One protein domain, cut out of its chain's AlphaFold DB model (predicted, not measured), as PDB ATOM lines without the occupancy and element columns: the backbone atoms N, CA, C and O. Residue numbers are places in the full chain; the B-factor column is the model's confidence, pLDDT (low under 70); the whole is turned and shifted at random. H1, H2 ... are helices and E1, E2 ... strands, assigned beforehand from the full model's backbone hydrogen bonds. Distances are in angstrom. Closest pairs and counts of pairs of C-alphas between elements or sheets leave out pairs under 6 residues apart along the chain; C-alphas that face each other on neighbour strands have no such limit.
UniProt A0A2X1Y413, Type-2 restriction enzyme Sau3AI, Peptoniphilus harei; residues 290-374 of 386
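Overview. This is residues 290 to 374 of the 386 residues of the protein "Type-2 restriction enzyme Sau3AI" of Peptoniphilus harei (UniProt A0A2X1Y413). What shape does the model show? Four small two-stranded sheets cluster together with E7 nearest the middle; helix H1 lies at one end, over E3, and the tip of hairpin E1 and E2 at the other. Hairpins E4-E5 and E6-E7 sit side by side through E4 and E7, and E7 runs on into E8, the partner of E3. What is it built of? The printed part has 85 residues, with one named helix, then strands E1 to E8; each sheet is antiparallel, the class is mixed, and the whole is compact, with a radius of gyration of the C-alphas of 13.1 A and spans of 37 by 29 by 21 A.

Arrangement. Where does the helix come close? The closest C-alphas of H1, residues 290 to 302, and E3, residues 332 to 336, are those of Glu 293 and Phe 332, 6.5 A apart. Every O i to N i+4 pair in H1 is within hydrogen-bond range. Which longer strands pair? E1, residues 307 to 311, and E2, residues 317 to 321, form an antiparallel hairpin at 149 degrees, with N 308 and O 320 within hydrogen-bond range at 2.9 A. E3 and E8, residues 370 to 374, are antiparallel at 142 degrees, with N 373 and O 333 at 2.8 A. Which others pair? E4, residues 342 to 345, and E5, residues 348 to 351, form an antiparallel hairpin, with N 350 and O 343 at 2.8 A. E6, residues 358 to 360, and E7, residues 366 to 368, form another, with N 359 and O 367 at 2.8 A. The closest C-alphas of E4 and E7, Tyr 343 and Met 367, are 4.5 A apart; those of E2 and E5, Val 319 and Tyr 350, 7.4 A.

Along the chain. Where does H1 begin? Its C-alpha 290 is at (-1.102, 60.904, -18.049), and it spans 18.6 A. How long are the longest strands, and where does E8 end? E1 spans 13.5 A, E2 and E3 13.4 A each, and E8 13.3 A, ending at C-alpha 374, (3.947, 52.339, -17.840).

Size, cuts and confidence. How far does it reach? The two C-alphas farthest apart, of Gln 291 and Asp 314, are 39.6 A apart. Is it whole and confident? The printed part has no cut and no long link, and no printed residue is under 70 in pLDDT.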
ATOM      1  N   GLY A 290      -0.840  61.892 -19.094       97.88
ATOM      2  CA  GLY A 290      -1.102  60.904 -18.049       97.88
ATOM      3  C   GLY A 290      -2.509  61.036 -17.461       97.88
ATOM      4  O   GLY A 290      -3.247  60.054 -17.422       97.88
ATOM      5  N   GLN A 291      -2.906  62.256 -17.087       97.75
ATOM      6  CA  GLN A 291      -4.240  62.555 -16.557       97.75
ATOM      7  C   GLN A 291      -5.345  62.216 -17.564       97.75
ATOM      8  O   GLN A 291      -6.348  61.607 -17.195       97.75
ATOM      9  N   ASN A 292      -5.165  62.565 -18.841       98.19
ATOM     10  CA  ASN A 292      -6.140  62.256 -19.889       98.19
ATOM     11  C   ASN A 292      -6.326  60.745 -20.074       98.19
ATOM     12  O   ASN A 292      -7.456  60.267 -20.173       98.19
ATOM     13  N   GLU A 293      -5.231  59.985 -20.089       98.25
ATOM     14  CA  GLU A 293      -5.271  58.526 -20.212       98.25
ATOM     15  C   GLU A 293      -5.912  57.879 -18.983       98.25
ATOM     16  O   GLU A 293      -6.774  57.013 -19.125       98.25
ATOM     17  N   TRP A 294      -5.556  58.337 -17.782       98.12
ATOM     18  CA  TRP A 294      -6.149  57.883 -16.525       98.12
ATOM     19  C   TRP A 294      -7.664  58.146 -16.485       98.12
ATOM     20  O   TRP A 294      -8.452  57.232 -16.223       98.12
ATOM     21  N   ASN A 295      -8.091  59.361 -16.849       98.06
ATOM     22  CA  ASN A 295      -9.503  59.743 -16.908       98.06
ATOM     23  C   ASN A 295     -10.275  58.935 -17.958       98.06
ATOM     24  O   ASN A 295     -11.418  58.559 -17.711       98.06
ATOM     25  N   ALA A 296      -9.664  58.596 -19.097       98.12
ATOM     26  CA  ALA A 296     -10.308  57.760 -20.109       98.12
ATOM     27  C   ALA A 296     -10.697  56.376 -19.555       98.12
ATOM     28  O   ALA A 296     -11.768  55.861 -19.880       98.12
ATOM     29  N   TYR A 297      -9.870  55.783 -18.685       98.00
ATOM     30  CA  TYR A 297     -10.220  54.540 -17.992       98.00
ATOM     31  C   TYR A 297     -11.323  54.749 -16.948       98.00
ATOM     32  O   TYR A 297     -12.272  53.963 -16.921       98.00
ATOM     33  N   LYS A 298     -11.242  55.812 -16.133       98.00
ATOM     34  CA  LYS A 298     -12.286  56.169 -15.152       98.00
ATOM     35  C   LYS A 298     -13.655  56.300 -15.815       98.00
ATOM     36  O   LYS A 298     -14.590  55.595 -15.436       98.00
ATOM     37  N   GLU A 299     -13.741  57.099 -16.872       97.75
ATOM     38  CA  GLU A 299     -14.967  57.285 -17.648       97.75
ATOM     39  C   GLU A 299     -15.458  55.978 -18.270       97.75
ATOM     40  O   GLU A 299     -16.659  55.706 -18.302       97.75
ATOM     41  N   LYS A 300     -14.552  55.117 -18.742       97.81
ATOM     42  CA  LYS A 300     -14.933  53.826 -19.321       97.81
ATOM     43  C   LYS A 300     -15.549  52.879 -18.285       97.81
ATOM     44  O   LYS A 300     -16.488  52.160 -18.628       97.81
ATOM     45  N   PHE A 301     -15.081  52.891 -17.037       97.94
ATOM     46  CA  PHE A 301     -15.703  52.119 -15.956       97.94
ATOM     47  C   PHE A 301     -17.045  52.704 -15.511       97.94
ATOM     48  O   PHE A 301     -17.990  51.935 -15.330       97.94
ATOM     49  N   ILE A 302     -17.156  54.032 -15.395       97.62
ATOM     50  CA  ILE A 302     -18.406  54.721 -15.028       97.62
ATOM     51  C   ILE A 302     -19.497  54.464 -16.073       97.62
ATOM     52  O   ILE A 302     -20.611  54.077 -15.730       97.62
ATOM     53  N   ASN A 303     -19.166  54.607 -17.359       97.38
ATOM     54  CA  ASN A 303     -20.110  54.422 -18.464       97.38
ATOM     55  C   ASN A 303     -20.444  52.946 -18.758       97.38
ATOM     56  O   ASN A 303     -21.295  52.659 -19.601       97.38
ATOM     57  N   GLY A 304     -19.768  52.004 -18.099       96.75
ATOM     58  CA  GLY A 304     -19.936  50.571 -18.306       96.75
ATOM     59  C   GLY A 304     -19.006  49.997 -19.379       96.75
ATOM     60  O   GLY A 304     -19.016  50.381 -20.559       96.75
ATOM     61  N   VAL A 305     -18.212  49.009 -18.964       97.38
ATOM     62  CA  VAL A 305     -17.338  48.224 -19.844       97.38
ATOM     63  C   VAL A 305     -18.187  47.290 -20.705       97.38
ATOM     64  O   VAL A 305     -19.004  46.528 -20.189       97.38
ATOM     65  N   LYS A 306     -17.989  47.320 -22.027       96.81
ATOM     66  CA  LYS A 306     -18.691  46.427 -22.955       96.81
ATOM     67  C   LYS A 306     -17.855  45.185 -23.195       96.81
ATOM     68  O   LYS A 306     -16.705  45.256 -23.629       96.81
ATOM     69  N   PHE A 307     -18.470  44.032 -22.973       96.62
ATOM     70  CA  PHE A 307     -17.845  42.740 -23.211       96.62
ATOM     71  C   PHE A 307     -18.310  42.131 -24.530       96.62
ATOM     72  O   PHE A 307     -19.480  42.209 -24.894       96.62
ATOM     73  N   SER A 308     -17.391  41.479 -25.241       95.19
ATOM     74  CA  SER A 308     -17.709  40.664 -26.414       95.19
ATOM     75  C   SER A 308     -17.036  39.301 -26.323       95.19
ATOM     76  O   SER A 308     -15.915  39.162 -25.829       95.19
ATOM     77  N   LEU A 309     -17.735  38.269 -26.791       93.62
ATOM     78  CA  LEU A 309     -17.217  36.908 -26.828       93.62
ATOM     79  C   LEU A 309     -16.597  36.638 -28.195       93.62
ATOM     80  O   LEU A 309     -17.180  36.941 -29.231       93.62
ATOM     81  N   SER A 310     -15.414  36.036 -28.198       89.94
ATOM     82  CA  SER A 310     -14.759  35.550 -29.412       89.94
ATOM     83  C   SER A 310     -14.243  34.133 -29.195       89.94
ATOM     84  O   SER A 310     -14.011  33.728 -28.056       89.94
ATOM     85  N   ARG A 311     -14.074  33.362 -30.270       89.81
ATOM     86  CA  ARG A 311     -13.453  32.032 -30.217       89.81
ATOM     87  C   ARG A 311     -12.096  32.071 -30.902       89.81
ATOM     88  O   ARG A 311     -11.955  32.671 -31.965       89.81
ATOM     89  N   GLN A 312     -11.106  31.447 -30.280       85.38
ATOM     90  CA  GLN A 312      -9.833  31.142 -30.926       85.38
ATOM     91  C   GLN A 312      -9.992  29.979 -31.909       85.38
ATOM     92  O   GLN A 312     -11.002  29.274 -31.908       85.38
ATOM     93  N   LYS A 313      -8.966  29.776 -32.745       86.31
ATOM     94  CA  LYS A 313      -8.912  28.675 -33.721       86.31
ATOM     95  C   LYS A 313      -8.996  27.291 -33.065       86.31
ATOM     96  O   LYS A 313      -9.499  26.367 -33.687       86.31
ATOM     97  N   ASP A 314      -8.544  27.168 -31.819       84.94
ATOM     98  CA  ASP A 314      -8.610  25.950 -30.997       84.94
ATOM     99  C   ASP A 314      -9.977  25.753 -30.300       84.94
ATOM    100  O   ASP A 314     -10.142  24.847 -29.488       84.94
ATOM    101  N   GLY A 315     -10.964  26.614 -30.583       82.00
ATOM    102  CA  GLY A 315     -12.293  26.580 -29.975       82.00
ATOM    103  C   GLY A 315     -12.388  27.260 -28.605       82.00
ATOM    104  O   GLY A 315     -13.499  27.431 -28.093       82.00
ATOM    105  N   LYS A 316     -11.271  27.716 -28.019       84.12
ATOM    106  CA  LYS A 316     -11.266  28.387 -26.715       84.12
ATOM    107  C   LYS A 316     -12.000  29.723 -26.785       84.12
ATOM    108  O   LYS A 316     -11.684  30.597 -27.596       84.12
ATOM    109  N   GLN A 317     -12.963  29.909 -25.888       87.81
ATOM    110  CA  GLN A 317     -13.693  31.166 -25.761       87.81
ATOM    111  C   GLN A 317     -12.849  32.217 -25.023       87.81
ATOM    112  O   GLN A 317     -12.322  31.956 -23.942       87.81
ATOM    113  N   ILE A 318     -12.752  33.418 -25.594       90.94
ATOM    114  CA  ILE A 318     -12.124  34.595 -24.988       90.94
ATOM    115  C   ILE A 318     -13.180  35.677 -24.777       90.94
ATOM    116  O   ILE A 318     -13.965  35.974 -25.683       90.94
ATOM    117  N   VAL A 319     -13.135  36.317 -23.611       94.19
ATOM    118  CA  VAL A 319     -13.824  37.581 -23.346       94.19
ATOM    119  C   VAL A 319     -12.910  38.736 -23.759       94.19
ATOM    120  O   VAL A 319     -11.783  38.843 -23.277       94.19
ATOM    121  N   LYS A 320     -13.394  39.598 -24.650       94.56
ATOM    122  CA  LYS A 320     -12.783  40.889 -24.979       94.56
ATOM    123  C   LYS A 320     -13.557  41.999 -24.274       94.56
ATOM    124  O   LYS A 320     -14.759  41.861 -24.059       94.56
ATOM    125  N   ASN A 321     -12.872  43.090 -23.957       95.38
ATOM    126  CA  ASN A 321     -13.471  44.319 -23.447       95.38
ATOM    127  C   ASN A 321     -13.082  45.509 -24.338       95.38
ATOM    128  O   ASN A 321     -12.213  45.378 -25.207       95.38
ATOM    129  N   ASP A 322     -13.744  46.636 -24.122       96.25
ATOM    130  CA  ASP A 322     -13.512  47.900 -24.820       96.25
ATOM    131  C   ASP A 322     -12.772  48.939 -23.960       96.25
ATOM    132  O   ASP A 322     -12.911  50.139 -24.194       96.25
ATOM    133  N   LEU A 323     -11.977  48.499 -22.975       97.31
ATOM    134  CA  LEU A 323     -11.037  49.396 -22.304       97.31
ATOM    135  C   LEU A 323     -10.016  49.936 -23.326       97.31
ATOM    136  O   LEU A 323      -9.616  49.180 -24.224       97.31
ATOM    137  N   PRO A 324      -9.561  51.200 -23.185       96.94
ATOM    138  CA  PRO A 324      -8.493  51.744 -24.014       96.94
ATOM    139  C   PRO A 324      -7.293  50.799 -24.063       96.94
ATOM    140  O   PRO A 324      -6.837  50.274 -23.039       96.94
ATOM    141  N   LYS A 325      -6.784  50.546 -25.266       95.50
ATOM    142  CA  LYS A 325      -5.635  49.669 -25.474       95.50
ATOM    143  C   LYS A 325      -4.351  50.464 -25.328       95.50
ATOM    144  O   LYS A 325      -4.313  51.683 -25.458       95.50
ATOM    145  N   LYS A 326      -3.241  49.744 -25.187       95.81
ATOM    146  CA  LYS A 326      -1.904  50.343 -25.257       95.81
ATOM    147  C   LYS A 326      -1.685  51.154 -26.550       95.81
ATOM    148  O   LYS A 326      -0.985  52.149 -26.528       95.81
ATOM    149  N   THR A 327      -2.274  50.744 -27.675       95.44
ATOM    150  CA  THR A 327      -2.182  51.485 -28.950       95.44
ATOM    151  C   THR A 327      -2.885  52.837 -28.928       95.44
ATOM    152  O   THR A 327      -2.583  53.681 -29.762       95.44
ATOM    153  N   ASP A 328      -3.809  53.023 -27.988       95.94
ATOM    154  CA  ASP A 328      -4.635  54.222 -27.860       95.94
ATOM    155  C   ASP A 328      -4.025  55.203 -26.838       95.94
ATOM    156  O   ASP A 328      -4.583  56.265 -26.585       95.94
ATOM    157  N   THR A 329      -2.883  54.839 -26.242       97.25
ATOM    158  CA  THR A 329      -2.222  55.553 -25.145       97.25
ATOM    159  C   THR A 329      -0.721  55.694 -25.405       97.25
ATOM    160  O   THR A 329      -0.115  54.972 -26.199       97.25
ATOM    161  N   LYS A 330      -0.096  56.651 -24.729       97.25
ATOM    162  CA  LYS A 330       1.323  56.985 -24.795       97.25
ATOM    163  C   LYS A 330       2.026  56.609 -23.503       97.25
ATOM    164  O   LYS A 330       3.016  55.885 -23.589       97.25
ATOM    165  N   ILE A 331       1.524  57.038 -22.345       97.56
ATOM    166  CA  ILE A 331       2.212  56.875 -21.057       97.56
ATOM    167  C   ILE A 331       1.709  55.623 -20.339       97.56
ATOM    168  O   ILE A 331       2.505  54.733 -20.020       97.56
ATOM    169  N   PHE A 332       0.400  55.513 -20.135       96.31
ATOM    170  CA  PHE A 332      -0.225  54.485 -19.316       96.31
ATOM    171  C   PHE A 332      -1.217  53.636 -20.094       96.31
ATOM    172  O   PHE A 332      -2.006  54.143 -20.879       96.31
ATOM    173  N   HIS A 333      -1.263  52.342 -19.788       97.00
ATOM    174  CA  HIS A 333      -2.411  51.509 -20.141       97.00
ATOM    175  C   HIS A 333      -2.821  50.610 -18.981       97.00
ATOM    176  O   HIS A 333      -1.989  50.231 -18.157       97.00
ATOM    177  N   MET A 334      -4.089  50.208 -18.945       96.12
ATOM    178  CA  MET A 334      -4.544  49.149 -18.050       96.12
ATOM    179  C   MET A 334      -4.501  47.792 -18.749       96.12
ATOM    180  O   MET A 334      -4.918  47.648 -19.902       96.12
ATOM    181  N   ARG A 335      -4.004  46.773 -18.046       93.75
ATOM    182  CA  ARG A 335      -4.161  45.370 -18.451       93.75
ATOM    183  C   ARG A 335      -4.216  44.452 -17.226       93.75
ATOM    184  O   ARG A 335      -3.753  44.850 -16.150       93.75
ATOM    185  N   PRO A 336      -4.714  43.209 -17.379       93.19
ATOM    186  CA  PRO A 336      -4.705  42.240 -16.298       93.19
ATOM    187  C   PRO A 336      -3.304  42.010 -15.726       93.19
ATOM    188  O   PRO A 336      -2.338  41.857 -16.476       93.19
ATOM    189  N   HIS A 337      -3.213  41.924 -14.399       80.56
ATOM    190  CA  HIS A 337      -1.996  41.471 -13.714       80.56
ATOM    191  C   HIS A 337      -1.963  39.943 -13.533       80.56
ATOM    192  O   HIS A 337      -0.899  39.344 -13.399       80.56
ATOM    193  N   ALA A 338      -3.135  39.300 -13.512       82.56
ATOM    194  CA  ALA A 338      -3.267  37.867 -13.281       82.56
ATOM    195  C   ALA A 338      -2.881  37.038 -14.518       82.56
ATOM    196  O   ALA A 338      -3.166  37.408 -15.657       82.56
ATOM    197  N   SER A 339      -2.288  35.863 -14.287       84.50
ATOM    198  CA  SER A 339      -1.950  34.901 -15.348       84.50
ATOM    199  C   SER A 339      -3.176  34.189 -15.927       84.50
ATOM    200  O   SER A 339      -3.134  33.695 -17.054       84.50
ATOM    201  N   LYS A 340      -4.272  34.133 -15.162       90.06
ATOM    202  CA  LYS A 340      -5.550  33.552 -15.570       90.06
ATOM    203  C   LYS A 340      -6.614  34.635 -15.622       90.06
ATOM    204  O   LYS A 340      -6.716  35.462 -14.724       90.06
ATOM    205  N   SER A 341      -7.431  34.594 -16.666       92.81
ATOM    206  CA  SER A 341      -8.586  35.475 -16.798       92.81
ATOM    207  C   SER A 341      -9.823  34.841 -16.163       92.81
ATOM    208  O   SER A 341     -10.088  33.654 -16.388       92.81
ATOM    209  N   ALA A 342     -10.610  35.640 -15.455       95.19
ATOM    210  CA  ALA A 342     -11.936  35.294 -14.955       95.19
ATOM    211  C   ALA A 342     -12.890  36.490 -15.087       95.19
ATOM    212  O   ALA A 342     -12.464  37.641 -14.974       95.19
ATOM    213  N   TYR A 343     -14.161  36.204 -15.368       96.62
ATOM    214  CA  TYR A 343     -15.234  37.191 -15.492       96.62
ATOM    215  C   TYR A 343     -16.545  36.608 -14.964       96.62
ATOM    216  O   TYR A 343     -16.779  35.405 -15.097       96.62
ATOM    217  N   VAL A 344     -17.424  37.464 -14.448       97.12
ATOM    218  CA  VAL A 344     -18.846  37.178 -14.221       97.12
ATOM    219  C   VAL A 344     -19.628  38.287 -14.908       97.12
ATOM    220  O   VAL A 344     -19.526  39.434 -14.497       97.12
ATOM    221  N   ILE A 345     -20.356  37.956 -15.971       96.31
ATOM    222  CA  ILE A 345     -21.102  38.929 -16.783       96.31
ATOM    223  C   ILE A 345     -22.554  38.470 -16.826       96.31
ATOM    224  O   ILE A 345     -22.814  37.339 -17.252       96.31
ATOM    225  N   ASN A 346     -23.488  39.309 -16.371       94.69
ATOM    226  CA  ASN A 346     -24.912  38.971 -16.248       94.69
ATOM    227  C   ASN A 346     -25.136  37.634 -15.508       94.69
ATOM    228  O   ASN A 346     -25.867  36.757 -15.968       94.69
ATOM    229  N   GLY A 347     -24.415  37.429 -14.401       94.44
ATOM    230  CA  GLY A 347     -24.487  36.211 -13.584       94.44
ATOM    231  C   GLY A 347     -23.791  34.973 -14.172       94.44
ATOM    232  O   GLY A 347     -23.727  33.940 -13.506       94.44
ATOM    233  N   ARG A 348     -23.222  35.046 -15.383       95.88
ATOM    234  CA  ARG A 348     -22.523  33.920 -16.021       95.88
ATOM    235  C   ARG A 348     -21.009  34.045 -15.900       95.88
ATOM    236  O   ARG A 348     -20.429  35.064 -16.267       95.88
ATOM    237  N   ARG A 349     -20.351  32.974 -15.438       95.38
ATOM    238  CA  ARG A 349     -18.886  32.906 -15.322       95.38
ATOM    239  C   ARG A 349     -18.213  32.592 -16.661       95.38
ATOM    240  O   ARG A 349     -18.660  31.713 -17.398       95.38
ATOM    241  N   TYR A 350     -17.083  33.244 -16.917       94.56
ATOM    242  CA  TYR A 350     -16.184  32.970 -18.036       94.56
ATOM    243  C   TYR A 350     -14.725  32.916 -17.568       94.56
ATOM    244  O   TYR A 350     -14.339  33.604 -16.624       94.56
ATOM    245  N   GLY A 351     -13.893  32.140 -18.266       91.88
ATOM    246  CA  GLY A 351     -12.479  31.963 -17.922       91.88
ATOM    247  C   GLY A 351     -12.237  30.914 -16.830       91.88
ATOM    248  O   GLY A 351     -13.160  30.249 -16.370       91.88
ATOM    249  N   ASN A 352     -10.972  30.729 -16.453       91.44
ATOM    250  CA  ASN A 352     -10.517  29.685 -15.523       91.44
ATOM    251  C   ASN A 352      -9.709  30.234 -14.331       91.44
ATOM    252  O   ASN A 352      -9.053  29.463 -13.624       91.44
ATOM    253  N   GLY A 353      -9.711  31.557 -14.136       92.44
ATOM    254  CA  GLY A 353      -9.183  32.203 -12.933       92.44
ATOM    255  C   GLY A 353     -10.096  32.017 -11.716       92.44
ATOM    256  O   GLY A 353     -11.258  31.607 -11.832       92.44
ATOM    257  N   LYS A 354      -9.552  32.317 -10.537       94.19
ATOM    258  CA  LYS A 354     -10.249  32.284  -9.245       94.19
ATOM    259  C   LYS A 354     -10.965  33.611  -8.985       94.19
ATOM    260  O   LYS A 354     -10.755  34.590  -9.689       94.19
ATOM    261  N   ASP A 355     -11.788  33.659  -7.943       92.12
ATOM    262  CA  ASP A 355     -12.487  34.895  -7.557       92.12
ATOM    263  C   ASP A 355     -11.526  35.996  -7.105       92.12
ATOM    264  O   ASP A 355     -11.756  37.161  -7.400       92.12
ATOM    265  N   SER A 356     -10.389  35.619  -6.516       91.81
ATOM    266  CA  SER A 356      -9.281  36.526  -6.182       91.81
ATOM    267  C   SER A 356      -8.560  37.130  -7.398       91.81
ATOM    268  O   SER A 356      -7.713  38.009  -7.237       91.81
ATOM    269  N   ASP A 357      -8.827  36.618  -8.606       93.75
ATOM    270  CA  ASP A 357      -8.301  37.161  -9.866       93.75
ATOM    271  C   ASP A 357      -9.263  38.176 -10.499       93.75
ATOM    272  O   ASP A 357      -8.968  38.697 -11.576       93.75
ATOM    273  N   MET A 358     -10.417  38.423  -9.874       95.12
ATOM    274  CA  MET A 358     -11.432  39.350 -10.353       95.12
ATOM    275  C   MET A 358     -11.562  40.564  -9.445       95.12
ATOM    276  O   MET A 358     -11.154  40.553  -8.288       95.12
ATOM    277  N   ASP A 359     -12.169  41.599  -9.997       96.38
ATOM    278  CA  ASP A 359     -12.642  42.762  -9.277       96.38
ATOM    279  C   ASP A 359     -14.056  43.122  -9.751       96.38
ATOM    280  O   ASP A 359     -14.475  42.727 -10.847       96.38
ATOM    281  N   GLU A 360     -14.810  43.804  -8.897       97.19
ATOM    282  CA  GLU A 360     -16.213  44.128  -9.138       97.19
ATOM    283  C   GLU A 360     -16.358  45.479  -9.848       97.19
ATOM    284  O   GLU A 360     -15.768  46.484  -9.462       97.19
ATOM    285  N   LEU A 361     -17.176  45.500 -10.895       97.62
ATOM    286  CA  LEU A 361     -17.541  46.692 -11.642       97.62
ATOM    287  C   LEU A 361     -18.677  47.458 -10.943       97.62
ATOM    288  O   LEU A 361     -19.417  46.880 -10.143       97.62
ATOM    289  N   PRO A 362     -18.893  48.747 -11.277       96.75
ATOM    290  CA  PRO A 362     -19.990  49.532 -10.706       96.75
ATOM    291  C   PRO A 362     -21.386  48.931 -10.932       96.75
ATOM    292  O   PRO A 362     -22.276  49.125 -10.110       96.75
ATOM    293  N   ASN A 363     -21.578  48.173 -12.017       95.19
ATOM    294  CA  ASN A 363     -22.842  47.506 -12.344       95.19
ATOM    295  C   ASN A 363     -23.021  46.125 -11.671       95.19
ATOM    296  O   ASN A 363     -24.015  45.458 -11.938       95.19
ATOM    297  N   GLY A 364     -22.069  45.676 -10.844       96.19
ATOM    298  CA  GLY A 364     -22.098  44.374 -10.162       96.19
ATOM    299  C   GLY A 364     -21.522  43.199 -10.963       96.19
ATOM    300  O   GLY A 364     -21.321  42.118 -10.402       96.19
ATOM    301  N   ASP A 365     -21.201  43.388 -12.249       97.25
ATOM    302  CA  ASP A 365     -20.410  42.406 -12.996       97.25
ATOM    303  C   ASP A 365     -18.992  42.313 -12.414       97.25
ATOM    304  O   ASP A 365     -18.507  43.212 -11.729       97.25
ATOM    305  N   LYS A 366     -18.283  41.225 -12.712       97.12
ATOM    306  CA  LYS A 366     -16.882  41.048 -12.321       97.12
ATOM    307  C   LYS A 366     -16.006  40.869 -13.542       97.12
ATOM    308  O   LYS A 366     -16.326  40.092 -14.445       97.12
ATOM    309  N   MET A 367     -14.856  41.527 -13.542       96.56
ATOM    310  CA  MET A 367     -13.838  41.339 -14.567       96.56
ATOM    311  C   MET A 367     -12.495  40.995 -13.946       96.56
ATOM    312  O   MET A 367     -12.281  41.215 -12.763       96.56
ATOM    313  N   THR A 368     -11.575  40.455 -14.743       96.56
ATOM    314  CA  THR A 368     -10.224  40.149 -14.254       96.56
ATOM    315  C   THR A 368      -9.581  41.420 -13.697       96.56
ATOM    316  O   THR A 368      -9.662  42.458 -14.357       96.56
ATOM    317  N   SER A 369      -8.944  41.358 -12.523       95.81
ATOM    318  CA  SER A 369      -8.357  42.534 -11.871       95.81
ATOM    319  C   SER A 369      -7.365  43.231 -12.802       95.81
ATOM    320  O   SER A 369      -6.479  42.590 -13.382       95.81
ATOM    321  N   GLN A 370      -7.510  44.545 -12.926       95.88
ATOM    322  CA  GLN A 370      -6.660  45.385 -13.764       95.88
ATOM    323  C   GLN A 370      -5.600  46.091 -12.915       95.88
ATOM    324  O   GLN A 370      -5.786  46.318 -11.720       95.88
ATOM    325  N   CYS A 371      -4.487  46.461 -13.538       96.31
ATOM    326  CA  CYS A 371      -3.589  47.475 -13.000       96.31
ATOM    327  C   CYS A 371      -3.099  48.388 -14.116       96.31
ATOM    328  O   CYS A 371      -3.156  48.008 -15.290       96.31
ATOM    329  N   PHE A 372      -2.618  49.572 -13.746       96.69
ATOM    330  CA  PHE A 372      -1.905  50.443 -14.668       96.69
ATOM    331  C   PHE A 372      -0.522  49.883 -14.992       96.69
ATOM    332  O   PHE A 372       0.114  49.188 -14.192       96.69
ATOM    333  N   TRP A 373      -0.051  50.219 -16.185       96.31
ATOM    334  CA  TRP A 373       1.272  49.887 -16.668       96.31
ATOM    335  C   TRP A 373       1.887  51.083 -17.379       96.31
ATOM    336  O   TRP A 373       1.247  51.674 -18.246       96.31
ATOM    337  N   LEU A 374       3.152  51.375 -17.086       96.25
ATOM    338  CA  LEU A 374       3.947  52.339 -17.840       96.25
ATOM    339  C   LEU A 374       4.380  51.695 -19.156       96.25
ATOM    340  O   LEU A 374       5.036  50.644 -19.164       96.25
TER     341      LEU A 374